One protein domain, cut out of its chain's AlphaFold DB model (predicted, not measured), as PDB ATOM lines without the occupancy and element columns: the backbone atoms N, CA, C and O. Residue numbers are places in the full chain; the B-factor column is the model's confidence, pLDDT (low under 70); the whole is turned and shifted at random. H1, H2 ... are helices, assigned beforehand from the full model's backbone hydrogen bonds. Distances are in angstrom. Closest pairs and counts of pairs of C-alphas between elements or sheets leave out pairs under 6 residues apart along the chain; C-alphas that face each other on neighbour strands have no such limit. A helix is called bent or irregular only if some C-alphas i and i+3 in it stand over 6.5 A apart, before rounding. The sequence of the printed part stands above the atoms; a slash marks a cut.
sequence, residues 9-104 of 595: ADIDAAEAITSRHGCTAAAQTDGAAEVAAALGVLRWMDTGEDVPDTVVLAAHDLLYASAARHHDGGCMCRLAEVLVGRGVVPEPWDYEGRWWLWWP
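AT A GLANCE: This is residues 9 to 104 of the 595 residues of an uncharacterized protein of Streptomyces sp. A7024 (UniProt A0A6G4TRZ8). What shape does this domain have? Three helices, H2, H3 and H5, pack side by side as a small up-and-down bundle in the middle of a flat body, and H1 crosses H2 at one end. At the opposite end lies the short H6, from which residues 96 to 104 turn back toward the bundle. What is it built of? The printed part has 96 residues with six named helices, H1 to H6 in order, and no named strand; its class is all helix. It is compact, with a radius of gyration of the C-alphas of 13.8 A and spans of 43 by 31 by 16 A.

HOW THE PARTS SIT: How do the first helices meet? H1, residues 9 to 21, touches H2, residues 32 to 46, at a steep tilt of 52 degrees, opposite ways; the closest C-alphas, of Asp 10 and Ala 36, are 4.8 A apart. H2 is the hub, touching four helices. Which helices form the bundle? H2 and H3, residues 53 to 65, form a helical hairpin at a shallow tilt of 28 degrees, their closest C-alphas, of Glu 34 and Leu 63, 5.2 A apart. H5, residues 73 to 85, touches H3 at a shallow tilt of 31 degrees, opposite ways, with the C-alphas of His 60 and Leu 79 closest at 5.9 A. With residues 75 to 79 alone H5 touches H2 at a steep tilt of 43 degrees, the same way, and the C-alphas of Ala 38 and Cys 75 are closest at 6.4 A. What of the short helices? H4, residues 67 to 70, only just touches H2, with 3 pairs of C-alphas within 8 A, the closest those of Val 35 and Ala 68 at 6.9 A. H6, residues 92 to 95, is apart from H5, but only just, at 8.0 A. Are the backbones helical? Every O i to N i+4 pair is within hydrogen-bond range in H2, H3 and H5, and 7 of 9 are in H1; H4 and H6 are too short for such a pair.

IN THESE COORDINATES: Where do the helices begin and end? H1 starts at C-alpha 9, (117.531, 153.776, 115.200), and is 19.9 A long; H2 is 20.4 A long. H3 is 18.0 A and H5 18.1 A long, and H5 ends at C-alpha 85, (140.509, 148.138, 127.173). Is any helix bent? No helix is bent or irregular, but H1, H4 and H6 only just: C-alphas 18 and 21 are 6.5 A apart, 67 and 70 are 6.3 A, and 92 and 95 are 6.5 A.

THE WHOLE: How large is it? The two C-alphas farthest apart, of Ala 25 and Asp 94, are 43.2 A apart. Is it continuous? The printed part has no cut, and no link is long. Where is confidence low? The mean pLDDT of the printed part is 72.3, and residues 20 to 31, 65 to 73 and 87 to 104 are under 70.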
ATOM      1  N   ALA A   9     116.661 154.601 116.036       86.94
ATOM      2  CA  ALA A   9     117.531 153.776 115.200       86.94
ATOM      3  C   ALA A   9     118.152 152.580 115.949       86.94
ATOM      4  O   ALA A   9     118.463 151.578 115.312       86.94
ATOM      5  N   ASP A  10     118.333 152.668 117.275       87.56
ATOM      6  CA  ASP A  10     118.794 151.521 118.079       87.56
ATOM      7  C   ASP A  10     117.683 150.497 118.238       87.56
ATOM      8  O   ASP A  10     117.947 149.303 118.183       87.56
ATOM      9  N   ILE A  11     116.450 150.975 118.420       87.50
ATOM     10  CA  ILE A  11     115.260 150.132 118.547       87.50
ATOM     11  C   ILE A  11     115.038 149.373 117.234       87.50
ATOM     12  O   ILE A  11     114.977 148.147 117.248       87.50
ATOM     13  N   ASP A  12     115.056 150.073 116.094       85.44
ATOM     14  CA  ASP A  12     114.913 149.452 114.769       85.44
ATOM     15  C   ASP A  12     116.021 148.410 114.494       85.44
ATOM     16  O   ASP A  12     115.780 147.355 113.900       85.44
ATOM     17  N   ALA A  13     117.261 148.695 114.912       85.69
ATOM     18  CA  ALA A  13     118.387 147.778 114.751       85.69
ATOM     19  C   ALA A  13     118.287 146.563 115.684       85.69
ATOM     20  O   ALA A  13     118.580 145.447 115.253       85.69
ATOM     21  N   ALA A  14     117.847 146.765 116.926       85.12
ATOM     22  CA  ALA A  14     117.615 145.699 117.889       85.12
ATOM     23  C   ALA A  14     116.521 144.739 117.409       85.12
ATOM     24  O   ALA A  14     116.758 143.533 117.356       85.12
ATOM     25  N   GLU A  15     115.382 145.261 116.947       83.69
ATOM     26  CA  GLU A  15     114.294 144.464 116.362       83.69
ATOM     27  C   GLU A  15     114.764 143.671 115.130       83.69
ATOM     28  O   GLU A  15     114.389 142.515 114.921       83.69
ATOM     29  N   ALA A  16     115.638 144.255 114.305       82.88
ATOM     30  CA  ALA A  16     116.216 143.573 113.149       82.88
ATOM     31  C   ALA A  16     117.218 142.464 113.519       82.88
ATOM     32  O   ALA A  16     117.445 141.562 112.707       82.88
ATOM     33  N   ILE A  17     117.853 142.537 114.691       76.50
ATOM     34  CA  ILE A  17     118.771 141.508 115.194       76.50
ATOM     35  C   ILE A  17     117.972 140.365 115.821       76.50
ATOM     36  O   ILE A  17     118.163 139.213 115.431       76.50
ATOM     37  N   THR A  18     117.009 140.672 116.693       72.75
ATOM     38  CA  THR A  18     116.171 139.662 117.359       72.75
ATOM     39  C   THR A  18     115.263 138.913 116.374       72.75
ATOM     40  O   THR A  18     115.042 137.712 116.516       72.75
ATOM     41  N   SER A  19     114.808 139.558 115.294       71.75
ATOM     42  CA  SER A  19     113.945 138.926 114.280       71.75
ATOM     43  C   SER A  19     114.648 137.959 113.312       71.75
ATOM     44  O   SER A  19     113.981 137.131 112.685       71.75
ATOM     45  N   ARG A  20     115.985 138.000 113.178       67.56
ATOM     46  CA  ARG A  20     116.735 137.135 112.234       67.56
ATOM     47  C   ARG A  20     116.753 135.654 112.615       67.56
ATOM     48  O   ARG A  20     117.135 134.831 111.785       67.56
ATOM     49  N   HIS A  21     116.331 135.310 113.827       56.16
ATOM     50  CA  HIS A  21     116.386 133.946 114.354       56.16
ATOM     51  C   HIS A  21     115.045 133.196 114.342       56.16
ATOM     52  O   HIS A  21     114.921 132.143 114.953       56.16
ATOM     53  N   GLY A  22     114.067 133.662 113.554       48.00
ATOM     54  CA  GLY A  22     112.911 132.843 113.160       48.00
ATOM     55  C   GLY A  22     111.828 132.645 114.228       48.00
ATOM     56  O   GLY A  22     110.995 131.756 114.072       48.00
ATOM     57  N   CYS A  23     111.803 133.470 115.276       43.12
ATOM     58  CA  CYS A  23     110.761 133.442 116.303       43.12
ATOM     59  C   CYS A  23     109.439 134.095 115.845       43.12
ATOM     60  O   CYS A  23     109.415 135.032 115.037       43.12
ATOM     61  N   THR A  24     108.319 133.585 116.368       47.25
ATOM     62  CA  THR A  24     106.961 134.090 116.105       47.25
ATOM     63  C   THR A  24     106.772 135.510 116.657       47.25
ATOM     64  O   THR A  24     107.506 135.963 117.530       47.25
ATOM     65  N   ALA A  25     105.759 136.230 116.163       46.03
ATOM     66  CA  ALA A  25     105.523 137.649 116.472       46.03
ATOM     67  C   ALA A  25     105.296 137.987 117.964       46.03
ATOM     68  O   ALA A  25     105.336 139.159 118.318       46.03
ATOM     69  N   ALA A  26     105.065 136.993 118.829       42.47
ATOM     70  CA  ALA A  26     104.943 137.185 120.277       42.47
ATOM     71  C   ALA A  26     106.299 137.121 121.013       42.47
ATOM     72  O   ALA A  26     106.449 137.768 122.040       42.47
ATOM     73  N   ALA A  27     107.293 136.425 120.451       45.47
ATOM     74  CA  ALA A  27     108.670 136.361 120.952       45.47
ATOM     75  C   ALA A  27     109.579 137.457 120.347       45.47
ATOM     76  O   ALA A  27     110.755 137.557 120.678       45.47
ATOM     77  N   GLN A  28     109.048 138.308 119.457       49.84
ATOM     78  CA  GLN A  28     109.806 139.380 118.788       49.84
ATOM     79  C   GLN A  28     110.178 140.563 119.698       49.84
ATOM     80  O   GLN A  28     110.998 141.388 119.298       49.84
ATOM     81  N   THR A  29     109.609 140.648 120.904       53.31
ATOM     82  CA  THR A  29     109.857 141.747 121.853       53.31
ATOM     83  C   THR A  29     110.749 141.389 123.043       53.31
ATOM     84  O   THR A  29     111.205 142.313 123.714       53.31
ATOM     85  N   ASP A  30     111.048 140.108 123.296       60.88
ATOM     86  CA  ASP A  30     111.938 139.715 124.400       60.88
ATOM     87  C   ASP A  30     113.403 140.020 124.046       60.88
ATOM     88  O   ASP A  30     113.965 139.494 123.085       60.88
ATOM     89  N   GLY A  31     114.021 140.927 124.807       69.62
ATOM     90  CA  GLY A  31     115.434 141.294 124.677       69.62
ATOM     91  C   GLY A  31     115.751 142.463 123.729       69.62
ATOM     92  O   GLY A  31     116.899 142.908 123.662       69.62
ATOM     93  N   ALA A  32     114.770 142.993 122.984       83.06
ATOM     94  CA  ALA A  32     115.003 144.100 122.044       83.06
ATOM     95  C   ALA A  32     115.361 145.416 122.761       83.06
ATOM     96  O   ALA A  32     116.160 146.203 122.256       83.06
ATOM     97  N   ALA A  33     114.811 145.651 123.956       85.81
ATOM     98  CA  ALA A  33     115.126 146.838 124.750       85.81
ATOM     99  C   ALA A  33     116.568 146.798 125.283       85.81
ATOM    100  O   ALA A  33     117.257 147.817 125.295       85.81
ATOM    101  N   GLU A  34     117.040 145.618 125.671       88.31
ATOM    102  CA  GLU A  34     118.376 145.357 126.195       88.31
ATOM    103  C   GLU A  34     119.432 145.468 125.090       88.31
ATOM    104  O   GLU A  34     120.451 146.137 125.277       88.31
ATOM    105  N   VAL A  35     119.148 144.927 123.897       87.25
ATOM    106  CA  VAL A  35     119.978 145.138 122.696       87.25
ATOM    107  C   VAL A  35     119.989 146.616 122.297       87.25
ATOM    108  O   VAL A  35     121.051 147.166 122.009       87.25
ATOM    109  N   ALA A  36     118.844 147.306 122.340       89.19
ATOM    110  CA  ALA A  36     118.777 148.733 122.031       89.19
ATOM    111  C   ALA A  36     119.573 149.581 123.042       89.19
ATOM    112  O   ALA A  36     120.269 150.518 122.650       89.19
ATOM    113  N   ALA A  37     119.526 149.243 124.334       90.44
ATOM    114  CA  ALA A  37     120.313 149.905 125.371       90.44
ATOM    115  C   ALA A  37     121.825 149.689 125.167       90.44
ATOM    116  O   ALA A  37     122.605 150.642 125.263       90.44
ATOM    117  N   ALA A  38     122.235 148.465 124.820       90.81
ATOM    118  CA  ALA A  38     123.617 148.142 124.469       90.81
ATOM    119  C   ALA A  38     124.095 148.931 123.239       90.81
ATOM    120  O   ALA A  38     125.149 149.572 123.284       90.81
ATOM    121  N   LEU A  39     123.294 148.963 122.170       92.00
ATOM    122  CA  LEU A  39     123.554 149.760 120.968       92.00
ATOM    123  C   LEU A  39     123.645 151.258 121.277       92.00
ATOM    124  O   LEU A  39     124.534 151.938 120.764       92.00
ATOM    125  N   GLY A  40     122.781 151.766 122.156       92.31
ATOM    126  CA  GLY A  40     122.795 153.158 122.593       92.31
ATOM    127  C   GLY A  40     124.102 153.543 123.288       92.31
ATOM    128  O   GLY A  40     124.698 154.568 122.945       92.31
ATOM    129  N   VAL A  41     124.585 152.694 124.204       92.81
ATOM    130  CA  VAL A  41     125.885 152.865 124.874       92.81
ATOM    131  C   VAL A  41     127.040 152.788 123.877       92.81
ATOM    132  O   VAL A  41     127.908 153.662 123.880       92.81
ATOM    133  N   LEU A  42     127.038 151.792 122.987       92.06
ATOM    134  CA  LEU A  42     128.077 151.639 121.967       92.06
ATOM    135  C   LEU A  42     128.118 152.834 121.011       92.06
ATOM    136  O   LEU A  42     129.203 153.320 120.692       92.06
ATOM    137  N   ARG A  43     126.959 153.368 120.607       93.38
ATOM    138  CA  ARG A  43     126.891 154.572 119.778       93.38
ATOM    139  C   ARG A  43     127.504 155.771 120.488       93.38
ATOM    140  O   ARG A  43     128.279 156.480 119.855       93.38
ATOM    141  N   TRP A  44     127.150 156.031 121.748       90.88
ATOM    142  CA  TRP A  44     127.701 157.170 122.498       90.88
ATOM    143  C   TRP A  44     129.231 157.132 122.527       90.88
ATOM    144  O   TRP A  44     129.895 158.140 122.274       90.88
ATOM    145  N   MET A  45     129.797 155.942 122.725       90.12
ATOM    146  CA  MET A  45     131.243 155.738 122.644       90.12
ATOM    147  C   MET A  45     131.789 155.975 121.230       90.12
ATOM    148  O   MET A  45     132.808 156.647 121.080       90.12
ATOM    149  N   ASP A  46     131.111 155.475 120.193       90.69
ATOM    150  CA  ASP A  46     131.513 155.652 118.789       90.69
ATOM    151  C   ASP A  46     131.466 157.122 118.342       90.69
ATOM    152  O   ASP A  46     132.250 157.545 117.490       90.69
ATOM    153  N   THR A  47     130.589 157.930 118.944       89.81
ATOM    154  CA  THR A  47     130.521 159.382 118.725       89.81
ATOM    155  C   THR A  47     131.545 160.173 119.544       89.81
ATOM    156  O   THR A  47     131.614 161.396 119.412       89.81
ATOM    157  N   GLY A  48     132.372 159.497 120.348       84.31
ATOM    158  CA  GLY A  48     133.413 160.108 121.173       84.31
ATOM    159  C   GLY A  48     132.895 160.756 122.458       84.31
ATOM    160  O   GLY A  48     133.594 161.595 123.028       84.31
ATOM    161  N   GLU A  49     131.687 160.404 122.907       87.75
ATOM    162  CA  GLU A  49     131.177 160.837 124.207       87.75
ATOM    163  C   GLU A  49     131.850 160.048 125.339       87.75
ATOM    164  O   GLU A  49     132.145 158.855 125.216       87.75
ATOM    165  N   ASP A  50     132.099 160.725 126.461       86.00
ATOM    166  CA  ASP A  50     132.699 160.106 127.643       86.00
ATOM    167  C   ASP A  50     131.632 159.332 128.427       86.00
ATOM    168  O   ASP A  50     130.849 159.900 129.191       86.00
ATOM    169  N   VAL A  51     131.562 158.023 128.189       90.62
ATOM    170  CA  VAL A  51     130.633 157.116 128.873       90.62
ATOM    171  C   VAL A  51     131.320 156.520 130.104       90.62
ATOM    172  O   VAL A  51     132.329 155.839 129.927       90.62
ATOM    173  N   PRO A  52     130.798 156.691 131.334       90.88
ATOM    174  CA  PRO A  52     131.401 156.109 132.531       90.88
ATOM    175  C   PRO A  52     131.450 154.577 132.490       90.88
ATOM    176  O   PRO A  52     130.504 153.931 132.043       90.88
ATOM    177  N   ASP A  53     132.495 153.988 133.063       83.12
ATOM    178  CA  ASP A  53     132.699 152.532 133.098       83.12
ATOM    179  C   ASP A  53     131.539 151.764 133.737       83.12
ATOM    180  O   ASP A  53     131.152 150.701 133.267       83.12
ATOM    181  N   THR A  54     130.908 152.344 134.760       77.19
ATOM    182  CA  THR A  54     129.715 151.780 135.408       77.19
ATOM    183  C   THR A  54     128.504 151.700 134.477       77.19
ATOM    184  O   THR A  54     127.624 150.882 134.704       77.19
ATOM    185  N   VAL A  55     128.423 152.569 133.463       86.38
ATOM    186  CA  VAL A  55     127.335 152.577 132.469       86.38
ATOM    187  C   VAL A  55     127.605 151.534 131.389       86.38
ATOM    188  O   VAL A  55     126.687 150.819 131.001       86.38
ATOM    189  N   VAL A  56     128.864 151.399 130.957       84.12
ATOM    190  CA  VAL A  56     129.283 150.330 130.037       84.12
ATOM    191  C   VAL A  56     129.067 148.959 130.681       84.12
ATOM    192  O   VAL A  56     128.492 148.077 130.049       84.12
ATOM    193  N   LEU A  57     129.449 148.807 131.953       77.25
ATOM    194  CA  LEU A  57     129.247 147.577 132.716       77.25
ATOM    195  C   LEU A  57     127.755 147.281 132.916       77.25
ATOM    196  O   LEU A  57     127.325 146.169 132.664       77.25
ATOM    197  N   ALA A  58     126.942 148.281 133.265       79.44
ATOM    198  CA  ALA A  58     125.501 148.083 133.415       79.44
ATOM    199  C   ALA A  58     124.806 147.674 132.104       79.44
ATOM    200  O   ALA A  58     123.883 146.872 132.140       79.44
ATOM    201  N   ALA A  59     125.228 148.205 130.951       84.06
ATOM    202  CA  ALA A  59     124.677 147.799 129.656       84.06
ATOM    203  C   ALA A  59     125.134 146.394 129.246       84.06
ATOM    204  O   ALA A  59     124.341 145.634 128.698       84.06
ATOM    205  N   HIS A  60     126.390 146.051 129.541       84.50
ATOM    206  CA  HIS A  60     126.917 144.698 129.389       84.50
ATOM    207  C   HIS A  60     126.110 143.707 130.236       84.50
ATOM    208  O   HIS A  60     125.599 142.733 129.697       84.50
ATOM    209  N   ASP A  61     125.942 143.982 131.529       74.88
ATOM    210  CA  ASP A  61     125.246 143.099 132.467       74.88
ATOM    211  C   ASP A  61     123.750 142.991 132.149       74.88
ATOM    212  O   ASP A  61     123.180 141.909 132.249       74.88
ATOM    213  N   LEU A  62     123.122 144.080 131.694       79.19
ATOM    214  CA  LEU A  62     121.729 144.066 131.247       79.19
ATOM    215  C   LEU A  62     121.545 143.204 129.987       79.19
ATOM    216  O   LEU A  62     120.638 142.377 129.939       79.19
ATOM    217  N   LEU A  63     122.415 143.361 128.981       78.12
ATOM    218  CA  LEU A  63     122.376 142.522 127.779       78.12
ATOM    219  C   LEU A  63     122.661 141.055 128.123       78.12
ATOM    220  O   LEU A  63     121.975 140.171 127.617       78.12
ATOM    221  N   TYR A  64     123.620 140.812 129.016       71.19
ATOM    222  CA  TYR A  64     123.992 139.490 129.512       71.19
ATOM    223  C   TYR A  64     122.872 138.804 130.305       71.19
ATOM    224  O   TYR A  64     122.712 137.593 130.213       71.19
ATOM    225  N   ALA A  65     122.078 139.542 131.080       63.66
ATOM    226  CA  ALA A  65     120.931 138.970 131.784       63.66
ATOM    227  C   ALA A  65     119.802 138.568 130.812       63.66
ATOM    228  O   ALA A  65     119.047 137.637 131.078       63.66
ATOM    229  N   SER A  66     119.714 139.220 129.647       69.19
ATOM    230  CA  SER A  66     118.655 138.976 128.660       69.19
ATOM    231  C   SER A  66     118.862 137.705 127.824       69.19
ATOM    232  O   SER A  66     119.995 137.292 127.555       69.19
ATOM    233  N   ALA A  67     117.769 137.117 127.319       63.56
ATOM    234  CA  ALA A  67     117.814 136.041 126.319       63.56
ATOM    235  C   ALA A  67     118.479 136.486 124.997       63.56
ATOM    236  O   ALA A  67     119.089 135.678 124.293       63.56
ATOM    237  N   ALA A  68     118.444 137.789 124.682       69.88
ATOM    238  CA  ALA A  68     119.000 138.337 123.446       69.88
ATOM    239  C   ALA A  68     120.530 138.264 123.342       69.88
ATOM    240  O   ALA A  68     121.059 138.376 122.235       69.88
ATOM    241  N   ARG A  69     121.255 137.983 124.431       68.56
ATOM    242  CA  ARG A  69     122.705 137.712 124.384       68.56
ATOM    243  C   ARG A  69     123.088 136.597 123.407       68.56
ATOM    244  O   ARG A  69     124.151 136.649 122.794       68.56
ATOM    245  N   HIS A  70     122.211 135.604 123.246       59.59
ATOM    246  CA  HIS A  70     122.413 134.466 122.345       59.59
ATOM    247  C   HIS A  70     122.090 134.816 120.888       59.59
ATOM    248  O   HIS A  70     122.466 134.090 119.970       59.59
ATOM    249  N   HIS A  71     121.419 135.947 120.672       65.81
ATOM    250  CA  HIS A  71     121.011 136.464 119.369       65.81
ATOM    251  C   HIS A  71     121.926 137.597 118.872       65.81
ATOM    252  O   HIS A  71     122.058 137.793 117.664       65.81
ATOM    253  N   ASP A  72     122.608 138.307 119.779       67.81
ATOM    254  CA  ASP A  72     123.527 139.402 119.459       67.81
ATOM    255  C   ASP A  72     124.914 139.253 120.105       67.81
ATOM    256  O   ASP A  72     125.310 139.985 121.017       67.81
ATOM    257  N   GLY A  73     125.724 138.351 119.550       62.97
ATOM    258  CA  GLY A  73     127.145 138.280 119.904       62.97
ATOM    259  C   GLY A  73     127.932 139.551 119.538       62.97
ATOM    260  O   GLY A  73     129.035 139.752 120.041       62.97
ATOM    261  N   GLY A  74     127.400 140.426 118.675       79.25
ATOM    262  CA  GLY A  74     128.092 141.616 118.182       79.25
ATOM    263  C   GLY A  74     128.198 142.720 119.230       79.25
ATOM    264  O   GLY A  74     129.305 143.177 119.527       79.25
ATOM    265  N   CYS A  75     127.073 143.146 119.811       82.81
ATOM    266  CA  CYS A  75     127.097 144.185 120.848       82.81
ATOM    267  C   CYS A  75     127.758 143.695 122.135       82.81
ATOM    268  O   CYS A  75     128.535 144.437 122.742       82.81
ATOM    269  N   MET A  76     127.518 142.433 122.496       80.00
ATOM    270  CA  MET A  76     128.136 141.784 123.651       80.00
ATOM    271  C   MET A  76     129.672 141.824 123.567       80.00
ATOM    272  O   MET A  76     130.328 142.299 124.496       80.00
ATOM    273  N   CYS A  77     130.247 141.435 122.415       73.88
ATOM    274  CA  CYS A  77     131.688 141.528 122.141       73.88
ATOM    275  C   CYS A  77     132.218 142.948 122.351       73.88
ATOM    276  O   CYS A  77     133.203 143.160 123.054       73.88
ATOM    277  N   ARG A  78     131.570 143.939 121.732       84.50
ATOM    278  CA  ARG A  78     132.073 145.318 121.731       84.50
ATOM    279  C   ARG A  78     132.051 145.947 123.120       84.50
ATOM    280  O   ARG A  78     132.986 146.658 123.479       84.50
ATOM    281  N   LEU A  79     131.003 145.694 123.908       85.31
ATOM    282  CA  LEU A  79     130.931 146.174 125.290       85.31
ATOM    283  C   LEU A  79     132.034 145.539 126.148       85.31
ATOM    284  O   LEU A  79     132.713 146.248 126.892       85.31
ATOM    285  N   ALA A  80     132.266 144.232 125.992       74.19
ATOM    286  CA  ALA A  80     133.336 143.524 126.688       74.19
ATOM    287  C   ALA A  80     134.733 144.057 126.311       74.19
ATOM    288  O   ALA A  80     135.540 144.333 127.198       74.19
ATOM    289  N   GLU A  81     135.013 144.286 125.022       78.94
ATOM    290  CA  GLU A  81     136.280 144.868 124.547       78.94
ATOM    291  C   GLU A  81     136.575 146.230 125.184       78.94
ATOM    292  O   GLU A  81     137.721 146.531 125.523       78.94
ATOM    293  N   VAL A  82     135.545 147.053 125.383       84.38
ATOM    294  CA  VAL A  82     135.698 148.366 126.017       84.38
ATOM    295  C   VAL A  82     135.979 148.241 127.507       84.38
ATOM    296  O   VAL A  82     136.864 148.930 128.013       84.38
ATOM    297  N   LEU A  83     135.281 147.350 128.208       78.44
ATOM    298  CA  LEU A  83     135.523 147.089 129.627       78.44
ATOM    299  C   LEU A  83     136.944 146.563 129.881       78.44
ATOM    300  O   LEU A  83     137.597 147.002 130.831       78.44
ATOM    301  N   VAL A  84     137.441 145.691 128.997       70.25
ATOM    302  CA  VAL A  84     138.827 145.198 129.001       70.25
ATOM    303  C   VAL A  84     139.810 146.329 128.699       70.25
ATOM    304  O   VAL A  84     140.728 146.582 129.474       70.25
ATOM    305  N   GLY A  85     139.606 147.064 127.601       76.88
ATOM    306  CA  GLY A  85     140.509 148.138 127.173       76.88
ATOM    307  C   GLY A  85     140.628 149.287 128.179       76.88
ATOM    308  O   GLY A  85     141.628 150.005 128.183       76.88
ATOM    309  N   ARG A  86     139.629 149.452 129.052       81.50
ATOM    310  CA  ARG A  86     139.622 150.437 130.142       81.50
ATOM    311  C   ARG A  86     140.114 149.883 131.483       81.50
ATOM    312  O   ARG A  86     140.206 150.638 132.447       81.50
ATOM    313  N   GLY A  87     140.449 148.594 131.558       66.38
ATOM    314  CA  GLY A  87     140.918 147.938 132.783       66.38
ATOM    315  C   GLY A  87     139.847 147.806 133.869       66.38
ATOM    316  O   GLY A  87     140.180 147.620 135.039       66.38
ATOM    317  N   VAL A  88     138.570 147.923 133.495       68.56
ATOM    318  CA  VAL A  88     137.412 147.687 134.377       68.56
ATOM    319  C   VAL A  88     137.269 146.193 134.634       68.56
ATOM    320  O   VAL A  88     136.973 145.762 135.747       68.56
ATOM    321  N   VAL A  89     137.531 145.411 133.591       60.47
ATOM    322  CA  VAL A  89     137.648 143.957 133.617       60.47
ATOM    323  C   VAL A  89     139.082 143.632 133.149       60.47
ATOM    324  O   VAL A  89     139.628 144.409 132.364       60.47
ATOM    325  N   PRO A  90     139.757 142.584 133.664       55.06
ATOM    326  CA  PRO A  90     141.177 142.350 133.336       55.06
ATOM    327  C   PRO A  90     141.436 141.992 131.854       55.06
ATOM    328  O   PRO A  90     140.533 142.056 131.030       55.06
ATOM    329  N   GLU A  91     142.656 141.614 131.471       56.34
ATOM    330  CA  GLU A  91     142.956 141.266 130.073       56.34
ATOM    331  C   GLU A  91     142.789 139.761 129.773       56.34
ATOM    332  O   GLU A  91     143.074 138.929 130.640       56.34
ATOM    333  N   PRO A  92     142.418 139.370 128.531       50.00
ATOM    334  CA  PRO A  92     142.273 137.987 128.068       50.00
ATOM    335  C   PRO A  92     143.326 136.988 128.599       50.00
ATOM    336  O   PRO A  92     143.033 135.872 129.028       50.00
ATOM    337  N   TRP A  93     144.583 137.413 128.640       54.44
ATOM    338  CA  TRP A  93     145.725 136.601 129.061       54.44
ATOM    339  C   TRP A  93     145.987 136.569 130.574       54.44
ATOM    340  O   TRP A  93     146.753 135.713 131.015       54.44
ATOM    341  N   ASP A  94     145.339 137.413 131.383       50.72
ATOM    342  CA  ASP A  94     145.472 137.396 132.850       50.72
ATOM    343  C   ASP A  94     144.890 136.119 133.491       50.72
ATOM    344  O   ASP A  94     145.197 135.811 134.645       50.72
ATOM    345  N   TYR A  95     144.088 135.358 132.734       48.69
ATOM    346  CA  TYR A  95     143.371 134.156 133.181       48.69
ATOM    347  C   TYR A  95     143.763 132.865 132.434       48.69
ATOM    348  O   TYR A  95     143.118 131.839 132.628       48.69
ATOM    349  N   GLU A  96     144.814 132.870 131.601       44.28
ATOM    350  CA  GLU A  96     145.258 131.698 130.807       44.28
ATOM    351  C   GLU A  96     144.151 131.080 129.893       44.28
ATOM    352  O   GLU A  96     144.267 129.928 129.482       44.28
ATOM    353  N   GLY A  97     143.101 131.836 129.519       47.41
ATOM    354  CA  GLY A  97     141.969 131.379 128.683       47.41
ATOM    355  C   GLY A  97     141.588 132.351 127.549       47.41
ATOM    356  O   GLY A  97     142.050 133.487 127.512       47.41
ATOM    357  N   ARG A  98     140.744 131.928 126.588       41.56
ATOM    358  CA  ARG A  98     140.164 132.834 125.567       41.56
ATOM    359  C   ARG A  98     138.867 133.434 126.107       41.56
ATOM    360  O   ARG A  98     137.892 132.704 126.259       41.56
ATOM    361  N   TRP A  99     138.829 134.741 126.354       61.81
ATOM    362  CA  TRP A  99     137.606 135.428 126.768       61.81
ATOM    363  C   TRP A  99     137.456 136.764 126.045       61.81
ATOM    364  O   TRP A  99     138.342 137.608 126.081       61.81
ATOM    365  N   TRP A 100     136.339 136.917 125.337       47.38
ATOM    366  CA  TRP A 100     135.949 138.174 124.683       47.38
ATOM    367  C   TRP A 100     134.429 138.412 124.681       47.38
ATOM    368  O   TRP A 100     133.971 139.400 124.129       47.38
ATOM    369  N   LEU A 101     133.638 137.514 125.290       47.72
ATOM    370  CA  LEU A 101     132.167 137.563 125.256       47.72
ATOM    371  C   LEU A 101     131.489 137.327 126.622       47.72
ATOM    372  O   LEU A 101     130.304 137.602 126.753       47.72
ATOM    373  N   TRP A 102     132.209 136.801 127.621       52.62
ATOM    374  CA  TRP A 102     131.660 136.359 128.910       52.62
ATOM    375  C   TRP A 102     132.761 136.441 129.983       52.62
ATOM    376  O   TRP A 102     133.941 136.317 129.628       52.62
ATOM    377  N   TRP A 103     132.400 136.605 131.267       51.97
ATOM    378  CA  TRP A 103     133.322 136.390 132.403       51.97
ATOM    379  C   TRP A 103     134.084 135.070 132.180       51.97
ATOM    380  O   TRP A 103     133.504 134.157 131.585       51.97
ATOM    381  N   PRO A 104     135.381 134.969 132.540       43.66
ATOM    382  CA  PRO A 104     136.221 133.860 132.093       43.66
ATOM    383  C   PRO A 104     135.517 132.530 132.370       43.66
ATOM    384  O   PRO A 104     135.049 132.332 133.477       43.66
TER     385      PRO A 104